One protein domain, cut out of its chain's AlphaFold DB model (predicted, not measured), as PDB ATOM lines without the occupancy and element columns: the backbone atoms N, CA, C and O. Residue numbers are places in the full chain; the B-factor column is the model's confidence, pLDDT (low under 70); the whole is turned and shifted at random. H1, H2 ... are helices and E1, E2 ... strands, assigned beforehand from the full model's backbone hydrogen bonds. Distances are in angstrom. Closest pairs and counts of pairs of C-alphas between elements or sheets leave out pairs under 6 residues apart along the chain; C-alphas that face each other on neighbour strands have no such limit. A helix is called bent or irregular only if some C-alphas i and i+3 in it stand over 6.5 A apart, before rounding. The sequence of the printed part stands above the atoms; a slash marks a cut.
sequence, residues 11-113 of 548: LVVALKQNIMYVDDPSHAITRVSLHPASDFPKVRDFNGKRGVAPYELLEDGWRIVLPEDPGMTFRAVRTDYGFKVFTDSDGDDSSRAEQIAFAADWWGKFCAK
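AT A GLANCE: This is residues 11 to 113 of the 548 residues of an uncharacterized protein of Lentisphaeria bacterium (UniProt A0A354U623). A single twisted antiparallel sheet makes the body, with the long helix H2 crossing over its E1 and E2 end and the short helix H1 off the sheet, at the opposite end of the longest axis. A long link, residues 24 to 40, runs from E2 to H1, and the last residues of H2, 108 to 113, stick out. The printed part has 103 residues, with two named helices and six named strands that follow each other along the chain as E1, E2, H1, E3, E4, E5, E6, H2; the sheet order is E1, E2, E6, E5, E4, E3. The class is mixed, helices and strands; the whole is loose, with a radius of gyration of the C-alphas of 16.4 A and spans of 46 by 36 by 23 A.

IN THESE COORDINATES: E1, residues 11 to 13, begins at C-alpha 11 (26.860, 15.344, 9.948). E2 is residues 19 to 23, H1 41 to 48, E3 56 to 58 and E4 61 to 64. E5, residues 72 to 79, is 22.1 A long; E6, residues 82 to 87, is 17.4 A. H2, residues 93 to 113, is 30.2 A long and ends at C-alpha 113 (43.943, 11.576, 25.870); it is irregular, with C-alphas 94 and 97 7.6 A apart.

HOW THE PARTS SIT: The sheet is twisted, with C-alphas up to 4.5 A off its best plane. E3, E4, E5 and E6 form a meander, each strand the antiparallel neighbour of the one before. Within hydrogen-bond range are N 12 and O 21 of hairpin E1 and E2, 2.9 A, N 20 and O 85 of E2 and E6, 2.8 A, and N 77 and O 84 of hairpin E5 and E6, 2.9 A. So are N 62 and O 74 of hairpin E4 and E5, 2.9 A, and N 56 and O 63 of hairpin E3 and E4, 2.8 A. H2 is on one face of the sheet, two layers, helix over sheet, at a height over the sheet of 9.4 A. It runs across the strands, at 84 degrees to E1 on the local plane. The closest C-alphas of E1 and H2, Val 12 and Ile 100, are 6.7 A apart. H1 is not on the sheet, and H1 and H2 are apart. In H1 every O i to N i+4 pair is within hydrogen-bond range; in H2, 15 of 17.

THE WHOLE: The C-alphas farthest apart, Lys 49 and Ala 112, are 47.1 A apart. The printed part has no cut; the link from E2 to H1 is long. Residues 89 to 92 are under pLDDT 70.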
ATOM      1  N   LEU A  11      27.771  15.888   8.948       91.88
ATOM      2  CA  LEU A  11      26.860  15.344   9.948       91.88
ATOM      3  C   LEU A  11      27.497  15.567  11.313       91.88
ATOM      4  O   LEU A  11      28.625  15.123  11.536       91.88
ATOM      5  N   VAL A  12      26.794  16.254  12.207       90.06
ATOM      6  CA  VAL A  12      27.275  16.526  13.564       90.06
ATOM      7  C   VAL A  12      26.207  16.117  14.561       90.06
ATOM      8  O   VAL A  12      25.126  16.698  14.592       90.06
ATOM      9  N   VAL A  13      26.521  15.127  15.393       89.75
ATOM     10  CA  VAL A  13      25.677  14.739  16.526       89.75
ATOM     11  C   VAL A  13      26.029  15.630  17.713       89.75
ATOM     12  O   VAL A  13      27.189  15.693  18.126       89.75
ATOM     13  N   ALA A  14      25.037  16.331  18.256       89.50
ATOM     14  CA  ALA A  14      25.192  17.072  19.495       89.50
ATOM     15  C   ALA A  14      25.363  16.070  20.644       89.50
ATOM     16  O   ALA A  14      24.486  15.266  20.912       89.50
ATOM     17  N   LEU A  15      26.495  16.091  21.345       88.06
ATOM     18  CA  LEU A  15      26.784  15.048  22.341       88.06
ATOM     19  C   LEU A  15      25.926  15.145  23.613       88.06
ATOM     20  O   LEU A  15      25.847  14.184  24.367       88.06
ATOM     21  N   LYS A  16      25.324  16.311  23.875       85.81
ATOM     22  CA  LYS A  16      24.519  16.599  25.078       85.81
ATOM     23  C   LYS A  16      23.021  16.707  24.799       85.81
ATOM     24  O   LYS A  16      22.254  17.015  25.706       85.81
ATOM     25  N   GLN A  17      22.621  16.539  23.547       84.88
ATOM     26  CA  GLN A  17      21.241  16.688  23.106       84.88
ATOM     27  C   GLN A  17      20.942  15.605  22.079       84.88
ATOM     28  O   GLN A  17      21.814  15.220  21.311       84.88
ATOM     29  N   ASN A  18      19.699  15.155  21.994       86.19
ATOM     30  CA  ASN A  18      19.305  14.170  20.991       86.19
ATOM     31  C   ASN A  18      19.059  14.852  19.632       86.19
ATOM     32  O   ASN A  18      17.945  14.835  19.112       86.19
ATOM     33  N   ILE A  19      20.094  15.506  19.092       90.00
ATOM     34  CA  ILE A  19      20.055  16.274  17.845       90.00
ATOM     35  C   ILE A  19      21.221  15.867  16.947       90.00
ATOM     36  O   ILE A  19      22.374  15.804  17.375       90.00
ATOM     37  N   MET A  20      20.925  15.666  15.668       92.31
ATOM     38  CA  MET A  20      21.898  15.561  14.592       92.31
ATOM     39  C   MET A  20      21.689  16.710  13.603       92.31
ATOM     40  O   MET A  20      20.644  16.832  12.960       92.31
ATOM     41  N   TYR A  21      22.713  17.543  13.458       92.69
ATOM     42  CA  TYR A  21      22.774  18.582  12.441       92.69
ATOM     43  C   TYR A  21      23.304  17.998  11.134       92.69
ATOM     44  O   TYR A  21      24.344  17.337  11.111       92.69
ATOM     45  N   VAL A  22      22.602  18.284  10.043       93.62
ATOM     46  CA  VAL A  22      23.016  17.977   8.676       93.62
ATOM     47  C   VAL A  22      23.342  19.308   8.006       93.62
ATOM     48  O   VAL A  22      22.445  20.007   7.537       93.62
ATOM     49  N   ASP A  23      24.618  19.688   8.033       91.81
ATOM     50  CA  ASP A  23      25.103  20.906   7.383       91.81
ATOM     51  C   ASP A  23      25.269  20.646   5.884       91.81
ATOM     52  O   ASP A  23      26.046  19.781   5.474       91.81
ATOM     53  N   ASP A  24      24.513  21.378   5.086       91.56
ATOM     54  CA  ASP A  24      24.484  21.340   3.634       91.56
ATOM     55  C   ASP A  24      24.232  22.769   3.118       91.56
ATOM     56  O   ASP A  24      23.121  23.112   2.695       91.56
ATOM     57  N   PRO A  25      25.264  23.633   3.148       86.88
ATOM     58  CA  PRO A  25      25.137  25.042   2.777       86.88
ATOM     59  C   PRO A  25      24.875  25.220   1.276       86.88
ATOM     60  O   PRO A  25      24.419  26.271   0.833       86.88
ATOM     61  N   SER A  26      25.162  24.190   0.476       88.75
ATOM     62  CA  SER A  26      24.840  24.138  -0.950       88.75
ATOM     63  C   SER A  26      23.401  23.722  -1.242       88.75
ATOM     64  O   SER A  26      23.002  23.752  -2.407       88.75
ATOM     65  N   HIS A  27      22.641  23.303  -0.226       88.06
ATOM     66  CA  HIS A  27      21.309  22.722  -0.378       88.06
ATOM     67  C   HIS A  27      21.260  21.571  -1.402       88.06
ATOM     68  O   HIS A  27      20.301  21.442  -2.167       88.06
ATOM     69  N   ALA A  28      22.305  20.742  -1.437       89.56
ATOM     70  CA  ALA A  28      22.388  19.568  -2.296       89.56
ATOM     71  C   ALA A  28      21.411  18.453  -1.874       89.56
ATOM     72  O   ALA A  28      20.987  17.646  -2.703       89.56
ATOM     73  N   ILE A  29      21.036  18.403  -0.597       90.31
ATOM     74  CA  ILE A  29      20.051  17.488  -0.037       90.31
ATOM     75  C   ILE A  29      18.660  18.065  -0.289       90.31
ATOM     76  O   ILE A  29      18.256  19.095   0.255       90.31
ATOM     77  N   THR A  30      17.891  17.359  -1.110       89.12
ATOM     78  CA  THR A  30      16.519  17.747  -1.451       89.12
ATOM     79  C   THR A  30      15.507  17.296  -0.402       89.12
ATOM     80  O   THR A  30      14.477  17.946  -0.233       89.12
ATOM     81  N   ARG A  31      15.787  16.197   0.313       89.25
ATOM     82  CA  ARG A  31      14.897  15.609   1.320       89.25
ATOM     83  C   ARG A  31      15.668  14.752   2.324       89.25
ATOM     84  O   ARG A  31      16.588  14.033   1.943       89.25
ATOM     85  N   VAL A  32      15.208  14.764   3.574       90.88
ATOM     86  CA  VAL A  32      15.543  13.774   4.607       90.88
ATOM     87  C   VAL A  32      14.268  13.003   4.948       90.88
ATOM     88  O   VAL A  32      13.225  13.614   5.178       90.88
ATOM     89  N   SER A  33      14.337  11.673   4.943       90.44
ATOM     90  CA  SER A  33      13.231  10.788   5.322       90.44
ATOM     91  C   SER A  33      13.658   9.945   6.516       90.44
ATOM     92  O   SER A  33      14.738   9.359   6.492       90.44
ATOM     93  N   LEU A  34      12.818   9.890   7.548       91.44
ATOM     94  CA  LEU A  34      13.057   9.089   8.745       91.44
ATOM     95  C   LEU A  34      12.213   7.819   8.681       91.44
ATOM     96  O   LEU A  34      10.998   7.902   8.520       91.44
ATOM     97  N   HIS A  35      12.862   6.668   8.836       89.69
ATOM     98  CA  HIS A  35      12.228   5.354   8.786       89.69
ATOM     99  C   HIS A  35      12.361   4.669  10.151       89.69
ATOM    100  O   HIS A  35      13.487   4.464  10.607       89.69
ATOM    101  N   PRO A  36      11.255   4.367  10.852       90.81
ATOM    102  CA  PRO A  36      11.314   3.586  12.079       90.81
ATOM    103  C   PRO A  36      11.589   2.110  11.771       90.81
ATOM    104  O   PRO A  36      11.111   1.573  10.775       90.81
ATOM    105  N   ALA A  37      12.232   1.404  12.702       89.69
ATOM    106  CA  ALA A  37      12.432  -0.048  12.606       89.69
ATOM    107  C   ALA A  37      11.106  -0.831  12.436       89.69
ATOM    108  O   ALA A  37      11.066  -1.892  11.819       89.69
ATOM    109  N   SER A  38       9.981  -0.278  12.909       91.00
ATOM    110  CA  SER A  38       8.631  -0.827  12.704       91.00
ATOM    111  C   SER A  38       8.158  -0.847  11.236       91.00
ATOM    112  O   SER A  38       7.098  -1.413  10.959       91.00
ATOM    113  N   ASP A  39       8.912  -0.282  10.287       92.69
ATOM    114  CA  ASP A  39       8.692  -0.495   8.847       92.69
ATOM    115  C   ASP A  39       8.986  -1.948   8.440       92.69
ATOM    116  O   ASP A  39       8.366  -2.488   7.515       92.69
ATOM    117  N   PHE A  40       9.874  -2.628   9.169       92.25
ATOM    118  CA  PHE A  40      10.207  -4.023   8.928       92.25
ATOM    119  C   PHE A  40       9.171  -4.963   9.568       92.25
ATOM    120  O   PHE A  40       8.887  -4.850  10.765       92.25
ATOM    121  N   PRO A  41       8.635  -5.957   8.825       91.75
ATOM    122  CA  PRO A  41       7.577  -6.836   9.330       91.75
ATOM    123  C   PRO A  41       7.916  -7.553  10.643       91.75
ATOM    124  O   PRO A  41       7.074  -7.611  11.530       91.75
ATOM    125  N   LYS A  42       9.154  -8.048  10.797       89.12
ATOM    126  CA  LYS A  42       9.583  -8.763  12.012       89.12
ATOM    127  C   LYS A  42       9.506  -7.871  13.255       89.12
ATOM    128  O   LYS A  42       8.944  -8.281  14.265       89.12
ATOM    129  N   VAL A  43      10.027  -6.647  13.163       90.56
ATOM    130  CA  VAL A  43      10.025  -5.686  14.275       90.56
ATOM    131  C   VAL A  43       8.611  -5.199  14.570       90.56
ATOM    132  O   VAL A  43       8.213  -5.135  15.732       90.56
ATOM    133  N   ARG A  44       7.807  -4.933  13.534       91.94
ATOM    134  CA  ARG A  44       6.392  -4.575  13.701       91.94
ATOM    135  C   ARG A  44       5.612  -5.650  14.456       91.94
ATOM    136  O   ARG A  44       4.885  -5.327  15.393       91.94
ATOM    137  N   ASP A  45       5.781  -6.915  14.082       92.38
ATOM    138  CA  ASP A  45       5.099  -8.038  14.727       92.38
ATOM    139  C   ASP A  45       5.578  -8.236  16.174       92.38
ATOM    140  O   ASP A  45       4.776  -8.522  17.067       92.38
ATOM    141  N   PHE A  46       6.879  -8.061  16.429       90.00
ATOM    142  CA  PHE A  46       7.461  -8.104  17.771       90.00
ATOM    143  C   PHE A  46       6.900  -7.020  18.697       90.00
ATOM    144  O   PHE A  46       6.504  -7.322  19.828       90.00
ATOM    145  N   ASN A  47       6.846  -5.781  18.205       90.19
ATOM    146  CA  ASN A  47       6.303  -4.624  18.911       90.19
ATOM    147  C   ASN A  47       4.801  -4.805  19.175       90.19
ATOM    148  O   ASN A  47       4.345  -4.638  20.307       90.19
ATOM    149  N   GLY A  48       4.043  -5.262  18.172       91.81
ATOM    150  CA  GLY A  48       2.606  -5.517  18.302       91.81
ATOM    151  C   GLY A  48       2.266  -6.554  19.379       91.81
ATOM    152  O   GLY A  48       1.329  -6.355  20.151       91.81
ATOM    153  N   LYS A  49       3.066  -7.623  19.518       92.25
ATOM    154  CA  LYS A  49       2.899  -8.629  20.592       92.25
ATOM    155  C   LYS A  49       3.097  -8.065  22.004       92.25
ATOM    156  O   LYS A  49       2.639  -8.683  22.959       92.25
ATOM    157  N   ARG A  50       3.771  -6.920  22.137       89.69
ATOM    158  CA  ARG A  50       4.008  -6.207  23.405       89.69
ATOM    159  C   ARG A  50       3.038  -5.051  23.628       89.69
ATOM    160  O   ARG A  50       3.211  -4.285  24.562       89.69
ATOM    161  N   GLY A  51       2.027  -4.915  22.771       92.06
ATOM    162  CA  GLY A  51       1.043  -3.841  22.871       92.06
ATOM    163  C   GLY A  51       1.557  -2.479  22.403       92.06
ATOM    164  O   GLY A  51       0.853  -1.489  22.583       92.06
ATOM    165  N   VAL A  52       2.743  -2.406  21.788       91.81
ATOM    166  CA  VAL A  52       3.234  -1.165  21.178       91.81
ATOM    167  C   VAL A  52       2.354  -0.846  19.968       91.81
ATOM    168  O   VAL A  52       2.227  -1.655  19.045       91.81
ATOM    169  N   ALA A  53       1.724   0.327  19.990       89.19
ATOM    170  CA  ALA A  53       0.855   0.773  18.909       89.19
ATOM    171  C   ALA A  53       1.665   1.063  17.628       89.19
ATOM    172  O   ALA A  53       2.853   1.399  17.712       89.19
ATOM    173  N   PRO A  54       1.046   0.979  16.433       92.00
ATOM    174  CA  PRO A  54       1.655   1.505  15.215       92.00
ATOM    175  C   PRO A  54       2.090   2.958  15.411       92.00
ATOM    176  O   PRO A  54       1.395   3.733  16.071       92.00
ATOM    177  N   TYR A  55       3.233   3.322  14.833       93.81
ATOM    178  CA  TYR A  55       3.696   4.701  14.880       93.81
ATOM    179  C   TYR A  55       2.762   5.606  14.057       93.81
ATOM    180  O   TYR A  55       2.197   5.201  13.039       93.81
ATOM    181  N   GLU A  56       2.606   6.843  14.506       94.12
ATOM    182  CA  GLU A  56       1.901   7.914  13.813       94.12
ATOM    183  C   GLU A  56       2.877   8.635  12.879       94.12
ATOM    184  O   GLU A  56       3.961   9.040  13.302       94.12
ATOM    185  N   LEU A  57       2.507   8.805  11.608       94.69
ATOM    186  CA  LEU A  57       3.263   9.632  10.667       94.69
ATOM    187  C   LEU A  57       2.967  11.114  10.910       94.69
ATOM    188  O   LEU A  57       1.808  11.513  11.006       94.69
ATOM    189  N   LEU A  58       4.020  11.922  10.938       92.38
ATOM    190  CA  LEU A  58       3.965  13.379  11.002       92.38
ATOM    191  C   LEU A  58       4.417  13.963   9.654       92.38
ATOM    192  O   LEU A  58       5.011  13.264   8.834       92.38
ATOM    193  N   GLU A  59       4.170  15.254   9.420       90.62
ATOM    194  CA  GLU A  59       4.613  15.935   8.189       90.62
ATOM    195  C   GLU A  59       6.138  15.861   8.002       90.62
ATOM    196  O   GLU A  59       6.636  15.686   6.891       90.62
ATOM    197  N   ASP A  60       6.875  15.947   9.105       91.25
ATOM    198  CA  ASP A  60       8.329  16.002   9.146       91.25
ATOM    199  C   ASP A  60       8.947  14.849   9.946       91.25
ATOM    200  O   ASP A  60      10.097  14.938  10.371       91.25
ATOM    201  N   GLY A  61       8.216  13.754  10.171       93.94
ATOM    202  CA  GLY A  61       8.714  12.680  11.023       93.94
ATOM    203  C   GLY A  61       7.691  11.617  11.391       93.94
ATOM    204  O   GLY A  61       6.773  11.320  10.632       93.94
ATOM    205  N   TRP A  62       7.858  11.030  12.572       94.81
ATOM    206  CA  TRP A  62       6.938  10.044  13.127       94.81
ATOM    207  C   TRP A  62       6.978  10.042  14.658       94.81
ATOM    208  O   TRP A  62       7.942  10.495  15.277       94.81
ATOM    209  N   ARG A  63       5.926   9.512  15.279       93.62
ATOM    210  CA  ARG A  63       5.800   9.358  16.730       93.62
ATOM    211  C   ARG A  63       5.373   7.944  17.087       93.62
ATOM    212  O   ARG A  63       4.483   7.394  16.454       93.62
ATOM    213  N   ILE A  64       5.958   7.372  18.132       91.88
ATOM    214  CA  ILE A  64       5.542   6.082  18.689       91.88
ATOM    215  C   ILE A  64       5.107   6.246  20.146       91.88
ATOM    216  O   ILE A  64       5.711   7.002  20.905       91.88
ATOM    217  N   VAL A  65       4.042   5.546  20.533       90.12
ATOM    218  CA  VAL A  65       3.568   5.482  21.920       90.12
ATOM    219  C   VAL A  65       3.934   4.118  22.484       90.12
ATOM    220  O   VAL A  65       3.651   3.093  21.861       90.12
ATOM    221  N   LEU A  66       4.560   4.116  23.658       89.88
ATOM    222  CA  LEU A  66       4.932   2.902  24.370       89.88
ATOM    223  C   LEU A  66       3.922   2.644  25.508       89.88
ATOM    224  O   LEU A  66       3.417   3.605  26.088       89.88
ATOM    225  N   PRO A  67       3.574   1.378  25.813       89.38
ATOM    226  CA  PRO A  67       2.568   1.068  26.835       89.38
ATOM    227  C   PRO A  67       2.989   1.443  28.258       89.38
ATOM    228  O   PRO A  67       2.162   1.907  29.040       89.38
ATOM    229  N   GLU A  68       4.262   1.214  28.587       86.88
ATOM    230  CA  GLU A  68       4.812   1.371  29.942       86.88
ATOM    231  C   GLU A  68       5.881   2.473  30.030       86.88
ATOM    232  O   GLU A  68       6.208   2.918  31.128       86.88
ATOM    233  N   ASP A  69       6.362   2.965  28.884       86.94
ATOM    234  CA  ASP A  69       7.444   3.947  28.773       86.94
ATOM    235  C   ASP A  69       6.959   5.258  28.126       86.94
ATOM    236  O   ASP A  69       5.926   5.283  27.444       86.94
ATOM    237  N   PRO A  70       7.695   6.375  28.283       88.56
ATOM    238  CA  PRO A  70       7.430   7.584  27.516       88.56
ATOM    239  C   PRO A  70       7.457   7.302  26.008       88.56
ATOM    240  O   PRO A  70       8.387   6.685  25.493       88.56
ATOM    241  N   GLY A  71       6.436   7.773  25.289       88.44
ATOM    242  CA  GLY A  71       6.462   7.760  23.826       88.44
ATOM    243  C   GLY A  71       7.602   8.623  23.281       88.44
ATOM    244  O   GLY A  71       8.057   9.539  23.959       88.44
ATOM    245  N   MET A  72       8.016   8.353  22.045       90.06
ATOM    246  CA  MET A  72       9.155   9.014  21.409       90.06
ATOM    247  C   MET A  72       8.759   9.570  20.041       90.06
ATOM    248  O   MET A  72       8.073   8.909  19.256       90.06
ATOM    249  N   THR A  73       9.189  10.790  19.751       92.44
ATOM    250  CA  THR A  73       8.925  11.506  18.498       92.44
ATOM    251  C   THR A  73      10.236  11.768  17.784       92.44
ATOM    252  O   THR A  73      11.120  12.358  18.389       92.44
ATOM    253  N   PHE A  74      10.351  11.403  16.508       92.62
ATOM    254  CA  PHE A  74      11.498  11.720  15.655       92.62
ATOM    255  C   PHE A  74      11.074  12.663  14.544       92.62
ATOM    256  O   PHE A  74      10.096  12.388  13.852       92.62
ATOM    257  N   ARG A  75      11.816  13.755  14.347       93.06
ATOM    258  CA  ARG A  75      11.523  14.761  13.317       93.06
ATOM    259  C   ARG A  75      12.783  15.174  12.569       93.06
ATOM    260  O   ARG A  75      13.873  15.176  13.135       93.06
ATOM    261  N   ALA A  76      12.624  15.515  11.296       93.75
ATOM    262  CA  ALA A  76      13.646  16.045  10.408       93.75
ATOM    263  C   ALA A  76      13.117  17.314   9.733       93.75
ATOM    264  O   ALA A  76      12.284  17.250   8.831       93.75
ATOM    265  N   VAL A  77      13.628  18.471  10.144       92.12
ATOM    266  CA  VAL A  77      13.182  19.776   9.638       92.12
ATOM    267  C   VAL A  77      14.238  20.415   8.749       92.12
ATOM    268  O   VAL A  77      15.441  20.262   8.978       92.12
ATOM    269  N   ARG A  78      13.788  21.150   7.727       91.94
ATOM    270  CA  ARG A  78      14.665  21.972   6.889       91.94
ATOM    271  C   ARG A  78      15.037  23.255   7.630       91.94
ATOM    272  O   ARG A  78      14.201  23.850   8.300       91.94
ATOM    273  N   THR A  79      16.282  23.683   7.472       90.94
ATOM    274  CA  THR A  79      16.862  24.878   8.099       90.94
ATOM    275  C   THR A  79      17.693  25.652   7.072       90.94
ATOM    276  O   THR A  79      17.963  25.145   5.978       90.94
ATOM    277  N   ASP A  80      18.145  26.855   7.426       91.25
ATOM    278  CA  ASP A  80      18.984  27.682   6.546       91.25
ATOM    279  C   ASP A  80      20.358  27.054   6.262       91.25
ATOM    280  O   ASP A  80      20.974  27.346   5.243       91.25
ATOM    281  N   TYR A  81      20.827  26.148   7.126       90.62
ATOM    282  CA  TYR A  81      22.096  25.432   6.964       90.62
ATOM    283  C   TYR A  81      21.933  24.005   6.419       90.62
ATOM    284  O   TYR A  81      22.918  23.284   6.349       90.62
ATOM    285  N   GLY A  82      20.725  23.551   6.071       93.25
ATOM    286  CA  GLY A  82      20.475  22.169   5.641       93.25
ATOM    287  C   GLY A  82      19.307  21.543   6.394       93.25
ATOM    288  O   GLY A  82      18.166  21.980   6.228       93.25
ATOM    289  N   PHE A  83      19.564  20.532   7.228       93.44
ATOM    290  CA  PHE A  83      18.529  19.846   8.011       93.44
ATOM    291  C   PHE A  83      18.917  19.663   9.480       93.44
ATOM    292  O   PHE A  83      20.093  19.604   9.844       93.44
ATOM    293  N   LYS A  84      17.901  19.521  10.328       92.50
ATOM    294  CA  LYS A  84      18.035  19.141  11.735       92.50
ATOM    295  C   LYS A  84      17.180  17.913  12.005       92.50
ATOM    296  O   LYS A  84      15.979  17.952  11.754       92.50
ATOM    297  N   VAL A  85      17.795  16.851  12.519       93.00
ATOM    298  CA  VAL A  85      17.115  15.628  12.962       93.00
ATOM    299  C   VAL A  85      17.146  15.584  14.484       93.00
ATOM    300  O   VAL A  85      18.211  15.779  15.062       93.00
ATOM    301  N   PHE A  86      16.011  15.360  15.142       91.69
ATOM    302  CA  PHE A  86      15.926  15.424  16.605       91.69
ATOM    303  C   PHE A  86      14.806  14.555  17.183       91.69
ATOM    304  O   PHE A  86      13.887  14.155  16.460       91.69
ATOM    305  N   THR A  87      14.883  14.295  18.494       88.31
ATOM    306  CA  THR A  87      13.820  13.628  19.268       88.31
ATOM    307  C   THR A  87      13.137  14.564  20.265       88.31
ATOM    308  O   THR A  87      13.861  15.351  20.861       88.31
ATOM    309  N   ASP A  88      11.825  14.404  20.513       74.75
ATOM    310  CA  ASP A  88      10.939  14.954  21.586       74.75
ATOM    311  C   ASP A  88      11.004  16.455  21.969       74.75
ATOM    312  O   ASP A  88       9.974  17.045  22.291       74.75
ATOM    313  N   SER A  89      12.162  17.104  21.909       63.97
ATOM    314  CA  SER A  89      12.375  18.545  22.017       63.97
ATOM    315  C   SER A  89      12.953  19.069  20.704       63.97
ATOM    316  O   SER A  89      13.954  18.544  20.218       63.97
ATOM    317  N   ASP A  90      12.356  20.121  20.154       61.03
ATOM    318  CA  ASP A  90      12.774  20.781  18.911       61.03
ATOM    319  C   ASP A  90      14.176  21.385  18.950       61.03
ATOM    320  O   ASP A  90      14.770  21.557  17.883       61.03
ATOM    321  N   GLY A  91      14.726  21.613  20.145       57.62
ATOM    322  CA  GLY A  91      16.084  22.101  20.344       57.62
ATOM    323  C   GLY A  91      16.258  23.510  19.785       57.62
ATOM    324  O   GLY A  91      16.045  23.770  18.601       57.62
ATOM    325  N   ASP A  92      16.669  24.448  20.628       65.50
ATOM    326  CA  ASP A  92      16.929  25.807  20.165       65.50
ATOM    327  C   ASP A  92      18.218  25.854  19.322       65.50
ATOM    328  O   ASP A  92      19.324  25.573  19.809       65.50
ATOM    329  N   ASP A  93      18.071  26.240  18.050       73.88
ATOM    330  CA  ASP A  93      19.182  26.415  17.110       73.88
ATOM    331  C   ASP A  93      20.126  27.550  17.521       73.88
ATOM    332  O   ASP A  93      21.261  27.590  17.037       73.88
ATOM    333  N   SER A  94      19.723  28.415  18.463       78.75
ATOM    334  CA  SER A  94      20.600  29.430  19.058       78.75
ATOM    335  C   SER A  94      21.895  28.832  19.624       78.75
ATOM    336  O   SER A  94      22.942  29.476  19.582       78.75
ATOM    337  N   SER A  95      21.855  27.569  20.066       81.88
ATOM    338  CA  SER A  95      23.003  26.852  20.626       81.88
ATOM    339  C   SER A  95      23.794  26.023  19.603       81.88
ATOM    340  O   SER A  95      24.827  25.453  19.954       81.88
ATOM    341  N   ARG A  96      23.380  25.952  18.327       88.69
ATOM    342  CA  ARG A  96      23.990  25.066  17.309       88.69
ATOM    343  C   ARG A  96      25.498  25.254  17.179       88.69
ATOM    344  O   ARG A  96      26.245  24.279  17.179       88.69
ATOM    345  N   ALA A  97      25.948  26.501  17.029       90.00
ATOM    346  CA  ALA A  97      27.369  26.801  16.862       90.00
ATOM    347  C   ALA A  97      28.182  26.338  18.083       90.00
ATOM    348  O   ALA A  97      29.258  25.761  17.926       90.00
ATOM    349  N   GLU A  98      27.630  26.517  19.287       90.56
ATOM    350  CA  GLU A  98      28.230  26.046  20.534       90.56
ATOM    351  C   GLU A  98      28.249  24.515  20.615       90.56
ATOM    352  O   GLU A  98      29.268  23.951  21.001       90.56
ATOM    353  N   GLN A  99      27.177  23.825  20.202       89.12
ATOM    354  CA  GLN A  99      27.121  22.356  20.177       89.12
ATOM    355  C   GLN A  99      28.142  21.759  19.201       89.12
ATOM    356  O   GLN A  99      28.825  20.794  19.543       89.12
ATOM    357  N   ILE A 100      28.282  22.339  18.005       90.69
ATOM    358  CA  ILE A 100      29.274  21.896  17.013       90.69
ATOM    359  C   ILE A 100      30.693  22.123  17.544       90.69
ATOM    360  O   ILE A 100      31.522  21.214  17.489       90.69
ATOM    361  N   ALA A 101      30.968  23.311  18.094       93.44
ATOM    362  CA  ALA A 101      32.266  23.625  18.683       93.44
ATOM    363  C   ALA A 101      32.588  22.698  19.865       93.44
ATOM    364  O   ALA A 101      33.703  22.185  19.961       93.44
ATOM    365  N   PHE A 102      31.600  22.429  20.723       93.69
ATOM    366  CA  PHE A 102      31.729  21.498  21.838       93.69
ATOM    367  C   PHE A 102      32.030  20.076  21.362       93.69
ATOM    368  O   PHE A 102      32.937  19.447  21.894       93.69
ATOM    369  N   ALA A 103      31.310  19.566  20.358       92.94
ATOM    370  CA  ALA A 103      31.548  18.228  19.825       92.94
ATOM    371  C   ALA A 103      32.960  18.097  19.229       92.94
ATOM    372  O   ALA A 103      33.647  17.112  19.495       92.94
ATOM    373  N   ALA A 104      33.418  19.099  18.474       93.62
ATOM    374  CA  ALA A 104      34.764  19.117  17.906       93.62
ATOM    375  C   ALA A 104      35.857  19.162  18.993       93.62
ATOM    376  O   ALA A 104      36.804  18.377  18.942       93.62
ATOM    377  N   ASP A 105      35.708  20.036  19.993       96.00
ATOM    378  CA  ASP A 105      36.626  20.127  21.138       96.00
ATOM    379  C   ASP A 105      36.638  18.832  21.964       96.00
ATOM    380  O   ASP A 105      37.703  18.344  22.343       96.00
ATOM    381  N   TRP A 106      35.466  18.234  22.194       96.06
ATOM    382  CA  TRP A 106      35.344  16.974  22.917       96.06
ATOM    383  C   TRP A 106      36.058  15.834  22.192       96.06
ATOM    384  O   TRP A 106      36.888  15.171  22.808       96.06
ATOM    385  N   TRP A 107      35.813  15.647  20.889       95.56
ATOM    386  CA  TRP A 107      36.509  14.624  20.101       95.56
ATOM    387  C   TRP A 107      38.018  14.873  20.056       95.56
ATOM    388  O   TRP A 107      38.794  13.931  20.198       95.56
ATOM    389  N   GLY A 108      38.451  16.133  19.927       96.06
ATOM    390  CA  GLY A 108      39.868  16.496  19.984       96.06
ATOM    391  C   GLY A 108      40.519  16.100  21.312       96.06
ATOM    392  O   GLY A 108      41.584  15.482  21.320       96.06
ATOM    393  N   LYS A 109      39.860  16.389  22.441       96.19
ATOM    394  CA  LYS A 109      40.330  16.019  23.785       96.19
ATOM    395  C   LYS A 109      40.284  14.517  24.032       96.19
ATOM    396  O   LYS A 109      41.216  13.997  24.639       96.19
ATOM    397  N   PHE A 110      39.231  13.840  23.581       96.62
ATOM    398  CA  PHE A 110      39.106  12.388  23.650       96.62
ATOM    399  C   PHE A 110      40.281  11.740  22.915       96.62
ATOM    400  O   PHE A 110      41.109  11.094  23.547       96.62
ATOM    401  N   CYS A 111      40.458  12.029  21.623       94.94
ATOM    402  CA  CYS A 111      41.546  11.471  20.821       94.94
ATOM    403  C   CYS A 111      42.942  11.790  21.382       94.94
ATOM    404  O   CYS A 111      43.817  10.934  21.342       94.94
ATOM    405  N   ALA A 112      43.162  12.995  21.920       93.56
ATOM    406  CA  ALA A 112      44.456  13.378  22.489       93.56
ATOM    407  C   ALA A 112      44.788  12.654  23.807       93.56
ATOM    408  O   ALA A 112      45.960  12.458  24.122       93.56
ATOM    409  N   LYS A 113      43.771  12.296  24.600       93.38
ATOM    410  CA  LYS A 113      43.943  11.576  25.870       93.38
ATOM    411  C   LYS A 113      44.010  10.066  25.689       93.38
ATOM    412  O   LYS A 113      44.597   9.403  26.545       93.38
TER     413      LYS A 113